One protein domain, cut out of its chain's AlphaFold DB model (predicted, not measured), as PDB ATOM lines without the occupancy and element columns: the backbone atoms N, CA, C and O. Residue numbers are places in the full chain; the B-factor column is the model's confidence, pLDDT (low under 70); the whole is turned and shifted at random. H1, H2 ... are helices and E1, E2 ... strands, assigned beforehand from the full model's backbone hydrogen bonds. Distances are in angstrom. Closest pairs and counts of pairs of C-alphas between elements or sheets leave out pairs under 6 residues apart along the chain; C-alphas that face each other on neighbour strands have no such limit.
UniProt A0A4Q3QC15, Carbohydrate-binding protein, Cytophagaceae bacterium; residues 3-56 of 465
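Overview. This is residues 3 to 56 of the 465 residues of the protein "Carbohydrate-binding protein" of Cytophagaceae bacterium (UniProt A0A4Q3QC15). The long helix H2 runs along one side, the shorter H1 packs on it at a steep slant by residues 18 to 22, and a small strand end, E1 between residues 3 to 4 and 55 to 56, lies beyond H1. Residues 26 to 31 stick out. The 54 printed residues hold E1, H1, H2 in that order, mostly helix; the whole is only just loose, close to compact, radius of gyration of the C-alphas 12.3 A, and only just elongated, 36 by 20 by 12 A.

Arrangement. H2, residues 35 to 48, and H1, residues 17 to 28, touch, with C-alphas of Val 41 and Gly 18 closest, 5.8 A; a steep tilt of 60 degrees, opposite ways. In both, every O i to N i+4 pair is within hydrogen-bond range. E1, residues 11 to 13, pairs with no named strand and is apart from H1.

Along the chain. H2 is 19.9 A long, from C-alpha 35 at (-33.717, -13.757, -49.228); H1 is 16.3 A, E1 6.7 A from C-alpha 11 at (-23.673, 13.477, -51.895).

Size, cuts and confidence. The C-alphas farthest apart, Thr 31 and Lys 56, are 35.9 A apart. The printed part has no cut; no printed residue is under pLDDT 70.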
ATOM      1  N   LYS A   3     -21.711   8.427 -51.822       90.00
ATOM      2  CA  LYS A   3     -21.096   7.509 -50.838       90.00
ATOM      3  C   LYS A   3     -22.031   7.280 -49.648       90.00
ATOM      4  O   LYS A   3     -22.788   8.178 -49.313       90.00
ATOM      5  N   ILE A   4     -21.994   6.087 -49.050       90.81
ATOM      6  CA  ILE A   4     -22.819   5.731 -47.882       90.81
ATOM      7  C   ILE A   4     -22.170   6.296 -46.622       90.81
ATOM      8  O   ILE A   4     -20.976   6.079 -46.433       90.81
ATOM      9  N   GLU A   5     -22.953   6.992 -45.798       87.06
ATOM     10  CA  GLU A   5     -22.542   7.599 -44.519       87.06
ATOM     11  C   GLU A   5     -21.171   8.286 -44.559       87.06
ATOM     12  O   GLU A   5     -20.336   8.125 -43.673       87.06
ATOM     13  N   SER A   6     -20.915   9.037 -45.630       85.81
ATOM     14  CA  SER A   6     -19.631   9.691 -45.847       85.81
ATOM     15  C   SER A   6     -19.804  11.193 -45.976       85.81
ATOM     16  O   SER A   6     -20.665  11.688 -46.709       85.81
ATOM     17  N   VAL A   7     -18.925  11.924 -45.296       83.44
ATOM     18  CA  VAL A   7     -18.728  13.354 -45.541       83.44
ATOM     19  C   VAL A   7     -18.049  13.596 -46.890       83.44
ATOM     20  O   VAL A   7     -18.314  14.608 -47.527       83.44
ATOM     21  N   ALA A   8     -17.276  12.629 -47.393       82.94
ATOM     22  CA  ALA A   8     -16.542  12.765 -48.640       82.94
ATOM     23  C   ALA A   8     -17.421  12.542 -49.883       82.94
ATOM     24  O   ALA A   8     -18.082  11.513 -50.049       82.94
ATOM     25  N   GLY A   9     -17.299  13.448 -50.853       86.00
ATOM     26  CA  GLY A   9     -17.967  13.364 -52.153       86.00
ATOM     27  C   GLY A   9     -19.242  14.204 -52.248       86.00
ATOM     28  O   GLY A   9     -19.715  14.780 -51.283       86.00
ATOM     29  N   LEU A  10     -19.805  14.286 -53.455       90.06
ATOM     30  CA  LEU A  10     -20.860  15.255 -53.793       90.06
ATOM     31  C   LEU A  10     -22.194  15.031 -53.064       90.06
ATOM     32  O   LEU A  10     -23.010  15.949 -52.975       90.06
ATOM     33  N   ALA A  11     -22.453  13.802 -52.613       91.94
ATOM     34  CA  ALA A  11     -23.673  13.477 -51.895       91.94
ATOM     35  C   ALA A  11     -23.516  12.235 -51.008       91.94
ATOM     36  O   ALA A  11     -22.923  11.231 -51.421       91.94
ATOM     37  N   ASN A  12     -24.111  12.316 -49.821       92.06
ATOM     38  CA  ASN A  12     -24.206  11.244 -48.842       92.06
ATOM     39  C   ASN A  12     -25.495  10.430 -49.042       92.06
ATOM     40  O   ASN A  12     -26.573  10.992 -49.240       92.06
ATOM     41  N   VAL A  13     -25.377   9.110 -48.965       94.06
ATOM     42  CA  VAL A  13     -26.483   8.152 -48.982       94.06
ATOM     43  C   VAL A  13     -26.690   7.653 -47.560       94.06
ATOM     44  O   VAL A  13     -25.794   7.030 -46.989       94.06
ATOM     45  N   THR A  14     -27.875   7.892 -47.007       92.50
ATOM     46  CA  THR A  14     -28.240   7.365 -45.691       92.50
ATOM     47  C   THR A  14     -28.340   5.840 -45.747       92.50
ATOM     48  O   THR A  14     -29.012   5.270 -46.613       92.50
ATOM     49  N   SER A  15     -27.642   5.182 -44.832       92.81
ATOM     50  CA  SER A  15     -27.684   3.745 -44.601       92.81
ATOM     51  C   SER A  15     -28.972   3.350 -43.873       92.81
ATOM     52  O   SER A  15     -29.779   4.182 -43.465       92.81
ATOM     53  N   THR A  16     -29.185   2.050 -43.697       94.75
ATOM     54  CA  THR A  16     -30.300   1.523 -42.906       94.75
ATOM     55  C   THR A  16     -29.790   0.512 -41.882       94.75
ATOM     56  O   THR A  16     -28.801  -0.178 -42.149       94.75
ATOM     57  N   PRO A  17     -30.474   0.335 -40.734       96.06
ATOM     58  CA  PRO A  17     -30.122  -0.721 -39.782       96.06
ATOM     59  C   PRO A  17     -30.083  -2.112 -40.431       96.06
ATOM     60  O   PRO A  17     -29.211  -2.920 -40.119       96.06
ATOM     61  N   GLY A  18     -30.985  -2.374 -41.385       96.50
ATOM     62  CA  GLY A  18     -30.987  -3.618 -42.154       96.50
ATOM     63  C   GLY A  18     -29.736  -3.786 -43.017       96.50
ATOM     64  O   GLY A  18     -29.186  -4.881 -43.087       96.50
ATOM     65  N   TYR A  19     -29.233  -2.705 -43.622       96.69
ATOM     66  CA  TYR A  19     -27.986  -2.747 -44.388       96.69
ATOM     67  C   TYR A  19     -26.788  -3.061 -43.487       96.69
ATOM     68  O   TYR A  19     -25.962  -3.898 -43.845       96.69
ATOM     69  N   GLN A  20     -26.742  -2.497 -42.274       95.31
ATOM     70  CA  GLN A  20     -25.704  -2.845 -41.299       95.31
ATOM     71  C   GLN A  20     -25.769  -4.323 -40.882       95.31
ATOM     72  O   GLN A  20     -24.728  -4.958 -40.720       95.31
ATOM     73  N   GLN A  21     -26.966  -4.906 -40.750       95.75
ATOM     74  CA  GLN A  21     -27.111  -6.343 -40.482       95.75
ATOM     75  C   GLN A  21     -26.551  -7.202 -41.624       95.75
ATOM     76  O   GLN A  21     -25.863  -8.187 -41.356       95.75
ATOM     77  N   LEU A  22     -26.796  -6.817 -42.883       96.88
ATOM     78  CA  LEU A  22     -26.212  -7.501 -44.041       96.88
ATOM     79  C   LEU A  22     -24.681  -7.412 -44.038       96.88
ATOM     80  O   LEU A  22     -24.024  -8.439 -44.196       96.88
ATOM     81  N   LEU A  23     -24.116  -6.220 -43.796       95.38
ATOM     82  CA  LEU A  23     -22.666  -6.027 -43.685       95.38
ATOM     83  C   LEU A  23     -22.066  -6.914 -42.589       95.38
ATOM     84  O   LEU A  23     -21.104  -7.634 -42.839       95.38
ATOM     85  N   ASN A  24     -22.672  -6.924 -41.399       95.56
ATOM     86  CA  ASN A  24     -22.202  -7.733 -40.276       95.56
ATOM     87  C   ASN A  24     -22.191  -9.231 -40.613       95.56
ATOM     88  O   ASN A  24     -21.226  -9.912 -40.265       95.56
ATOM     89  N   TYR A  25     -23.227  -9.732 -41.295       96.75
ATOM     90  CA  TYR A  25     -23.282 -11.121 -41.754       96.75
ATOM     91  C   TYR A  25     -22.207 -11.422 -42.807       96.75
ATOM     92  O   TYR A  25     -21.533 -12.443 -42.715       96.75
ATOM     93  N   TRP A  26     -22.002 -10.545 -43.792       96.31
ATOM     94  CA  TRP A  26     -20.972 -10.756 -44.815       96.31
ATOM     95  C   TRP A  26     -19.552 -10.726 -44.249       96.31
ATOM     96  O   TRP A  26     -18.702 -11.484 -44.711       96.31
ATOM     97  N   THR A  27     -19.291  -9.877 -43.254       96.75
ATOM     98  CA  THR A  27     -17.970  -9.766 -42.623       96.75
ATOM     99  C   THR A  27     -17.702 -10.899 -41.634       96.75
ATOM    100  O   THR A  27     -16.596 -11.432 -41.616       96.75
ATOM    101  N   ASN A  28     -18.690 -11.275 -40.815       96.56
ATOM    102  CA  ASN A  28     -18.473 -12.149 -39.654       96.56
ATOM    103  C   ASN A  28     -19.160 -13.524 -39.757       96.56
ATOM    104  O   ASN A  28     -18.948 -14.379 -38.898       96.56
ATOM    105  N   GLY A  29     -19.993 -13.758 -40.773       93.12
ATOM    106  CA  GLY A  29     -20.840 -14.947 -40.877       93.12
ATOM    107  C   GLY A  29     -22.009 -14.947 -39.881       93.12
ATOM    108  O   GLY A  29     -22.497 -13.897 -39.463       93.12
ATOM    109  N   GLY A  30     -22.483 -16.140 -39.506       92.75
ATOM    110  CA  GLY A  30     -23.590 -16.337 -38.557       92.75
ATOM    111  C   GLY A  30     -24.887 -16.817 -39.215       92.75
ATOM    112  O   GLY A  30     -24.862 -17.484 -40.248       92.75
ATOM    113  N   THR A  31     -26.034 -16.518 -38.595       93.31
ATOM    114  CA  THR A  31     -27.347 -16.872 -39.155       93.31
ATOM    115  C   THR A  31     -27.596 -16.078 -40.431       93.31
ATOM    116  O   THR A  31     -27.652 -14.850 -40.399       93.31
ATOM    117  N   ALA A  32     -27.769 -16.788 -41.545       95.19
ATOM    118  CA  ALA A  32     -28.012 -16.163 -42.835       95.19
ATOM    119  C   ALA A  32     -29.330 -15.364 -42.824       95.19
ATOM    120  O   ALA A  32     -30.376 -15.928 -42.476       95.19
ATOM    121  N   PRO A  33     -29.314 -14.078 -43.221       96.31
ATOM    122  CA  PRO A  33     -30.533 -13.320 -43.459       96.31
ATOM    123  C   PRO A  33     -31.379 -13.988 -44.548       96.31
ATOM    124  O   PRO A  33     -30.845 -14.577 -45.489       96.31
ATOM    125  N   THR A  34     -32.706 -13.893 -44.441       98.06
ATOM    126  CA  THR A  34     -33.593 -14.461 -45.465       98.06
ATOM    127  C   THR A  34     -33.453 -13.704 -46.784       98.06
ATOM    128  O   THR A  34     -33.165 -12.506 -46.796       98.06
ATOM    129  N   GLU A  35     -33.718 -14.384 -47.901       97.56
ATOM    130  CA  GLU A  35     -33.717 -13.757 -49.228       97.56
ATOM    131  C   GLU A  35     -34.655 -12.543 -49.269       97.56
ATOM    132  O   GLU A  35     -34.240 -11.453 -49.649       97.56
ATOM    133  N   ALA A  36     -35.887 -12.690 -48.772       98.06
ATOM    134  CA  ALA A  36     -36.863 -11.603 -48.727       98.06
ATOM    135  C   ALA A  36     -36.365 -10.384 -47.927       98.06
ATOM    136  O   ALA A  36     -36.538  -9.244 -48.367       98.06
ATOM    137  N   PHE A  37     -35.714 -10.609 -46.779       97.88
ATOM    138  CA  PHE A  37     -35.111  -9.533 -45.995       97.88
ATOM    139  C   PHE A  37     -33.996  -8.841 -46.785       97.88
ATOM    140  O   PHE A  37     -34.046  -7.622 -46.960       97.88
ATOM    141  N   ALA A  38     -33.041  -9.607 -47.319       97.75
ATOM    142  CA  ALA A  38     -31.915  -9.066 -48.072       97.75
ATOM    143  C   ALA A  38     -32.381  -8.255 -49.292       97.75
ATOM    144  O   ALA A  38     -31.930  -7.127 -49.488       97.75
ATOM    145  N   THR A  39     -33.347  -8.774 -50.057       98.06
ATOM    146  CA  THR A  39     -33.941  -8.071 -51.199       98.06
ATOM    147  C   THR A  39     -34.597  -6.762 -50.773       98.06
ATOM    148  O   THR A  39     -34.341  -5.730 -51.389       98.06
ATOM    149  N   SER A  40     -35.395  -6.761 -49.699       98.12
ATOM    150  CA  SER A  40     -36.061  -5.538 -49.224       98.12
ATOM    151  C   SER A  40     -35.067  -4.447 -48.804       98.12
ATOM    152  O   SER A  40     -35.215  -3.290 -49.198       98.12
ATOM    153  N   VAL A  41     -34.006  -4.822 -48.084       98.06
ATOM    154  CA  VAL A  41     -32.959  -3.905 -47.616       98.06
ATOM    155  C   VAL A  41     -32.163  -3.331 -48.785       98.06
ATOM    156  O   VAL A  41     -31.939  -2.124 -48.842       98.06
ATOM    157  N   LEU A  42     -31.751  -4.168 -49.741       97.12
ATOM    158  CA  LEU A  42     -30.987  -3.713 -50.904       97.12
ATOM    159  C   LEU A  42     -31.821  -2.820 -51.829       97.12
ATOM    160  O   LEU A  42     -31.298  -1.838 -52.355       97.12
ATOM    161  N   MET A  43     -33.120  -3.097 -51.981       97.94
ATOM    162  CA  MET A  43     -34.027  -2.220 -52.727       97.94
ATOM    163  C   MET A  43     -34.243  -0.880 -52.017       97.94
ATOM    164  O   MET A  43     -34.260   0.155 -52.681       97.94
ATOM    165  N   GLN A  44     -34.320  -0.869 -50.683       97.88
ATOM    166  CA  GLN A  44     -34.343   0.381 -49.920       97.88
ATOM    167  C   GLN A  44     -33.037   1.168 -50.093       97.88
ATOM    168  O   GLN A  44     -33.072   2.380 -50.284       97.88
ATOM    169  N   MET A  45     -31.880   0.501 -50.096       97.31
ATOM    170  CA  MET A  45     -30.611   1.169 -50.398       97.31
ATOM    171  C   MET A  45     -30.605   1.739 -51.821       97.31
ATOM    172  O   MET A  45     -30.207   2.885 -52.011       97.31
ATOM    173  N   ALA A  46     -31.094   0.997 -52.819       96.44
ATOM    174  CA  ALA A  46     -31.221   1.496 -54.189       96.44
ATOM    175  C   ALA A  46     -32.122   2.746 -54.273       96.44
ATOM    176  O   ALA A  46     -31.787   3.690 -54.994       96.44
ATOM    177  N   GLU A  47     -33.213   2.789 -53.499       97.44
ATOM    178  CA  GLU A  47     -34.053   3.980 -53.344       97.44
ATOM    179  C   GLU A  47     -33.263   5.146 -52.737       97.44
ATOM    180  O   GLU A  47     -33.261   6.241 -53.301       97.44
ATOM    181  N   ASN A  48     -32.519   4.914 -51.651       96.62
ATOM    182  CA  ASN A  48     -31.690   5.936 -51.002       96.62
ATOM    183  C   ASN A  48     -30.587   6.468 -51.940       96.62
ATOM    184  O   ASN A  48     -30.204   7.632 -51.862       96.62
ATOM    185  N   TYR A  49     -30.096   5.647 -52.873       95.50
ATOM    186  CA  TYR A  49     -29.107   6.056 -53.871       95.50
ATOM    187  C   TYR A  49     -29.665   6.982 -54.958       95.50
ATOM    188  O   TYR A  49     -28.873   7.550 -55.723       95.50
ATOM    189  N   LYS A  50     -30.983   7.163 -55.093       95.62
ATOM    190  CA  LYS A  50     -31.525   8.181 -56.007       95.62
ATOM    191  C   LYS A  50     -31.069   9.559 -55.539       95.62
ATOM    192  O   LYS A  50     -31.181   9.880 -54.369       95.62
ATOM    193  N   PHE A  51     -30.594  10.407 -56.454       92.12
ATOM    194  CA  PHE A  51     -30.011  11.706 -56.082       92.12
ATOM    195  C   PHE A  51     -30.988  12.620 -55.316       92.12
ATOM    196  O   PHE A  51     -30.571  13.399 -54.465       92.12
ATOM    197  N   ALA A  52     -32.293  12.490 -55.581       93.88
ATOM    198  CA  ALA A  52     -33.345  13.183 -54.835       93.88
ATOM    199  C   ALA A  52     -33.422  12.775 -53.350       93.88
ATOM    200  O   ALA A  52     -33.877  13.569 -52.537       93.88
ATOM    201  N   ASN A  53     -32.941  11.576 -53.009       95.06
ATOM    202  CA  ASN A  53     -32.960  10.996 -51.663       95.06
ATOM    203  C   ASN A  53     -31.588  11.069 -50.966       95.06
ATOM    204  O   ASN A  53     -31.431  10.556 -49.863       95.06
ATOM    205  N   THR A  54     -30.587  11.686 -51.604       93.75
ATOM    206  CA  THR A  54     -29.250  11.872 -51.023       93.75
ATOM    207  C   THR A  54     -29.090  13.248 -50.396       93.75
ATOM    208  O   THR A  54     -29.583  14.244 -50.932       93.75
ATOM    209  N   THR A  55     -28.303  13.331 -49.328       91.06
ATOM    210  CA  THR A  55     -27.896  14.608 -48.739       91.06
ATOM    211  C   THR A  55     -26.763  15.200 -49.564       91.06
ATOM    212  O   THR A  55     -25.665  14.648 -49.616       91.06
ATOM    213  N   LYS A  56     -27.021  16.326 -50.227       91.31
ATOM    214  CA  LYS A  56     -26.023  17.024 -51.050       91.31
ATOM    215  C   LYS A  56     -24.957  17.669 -50.162       91.31
ATOM    216  O   LYS A  56     -25.271  18.142 -49.073       91.31
TER     217      LYS A  56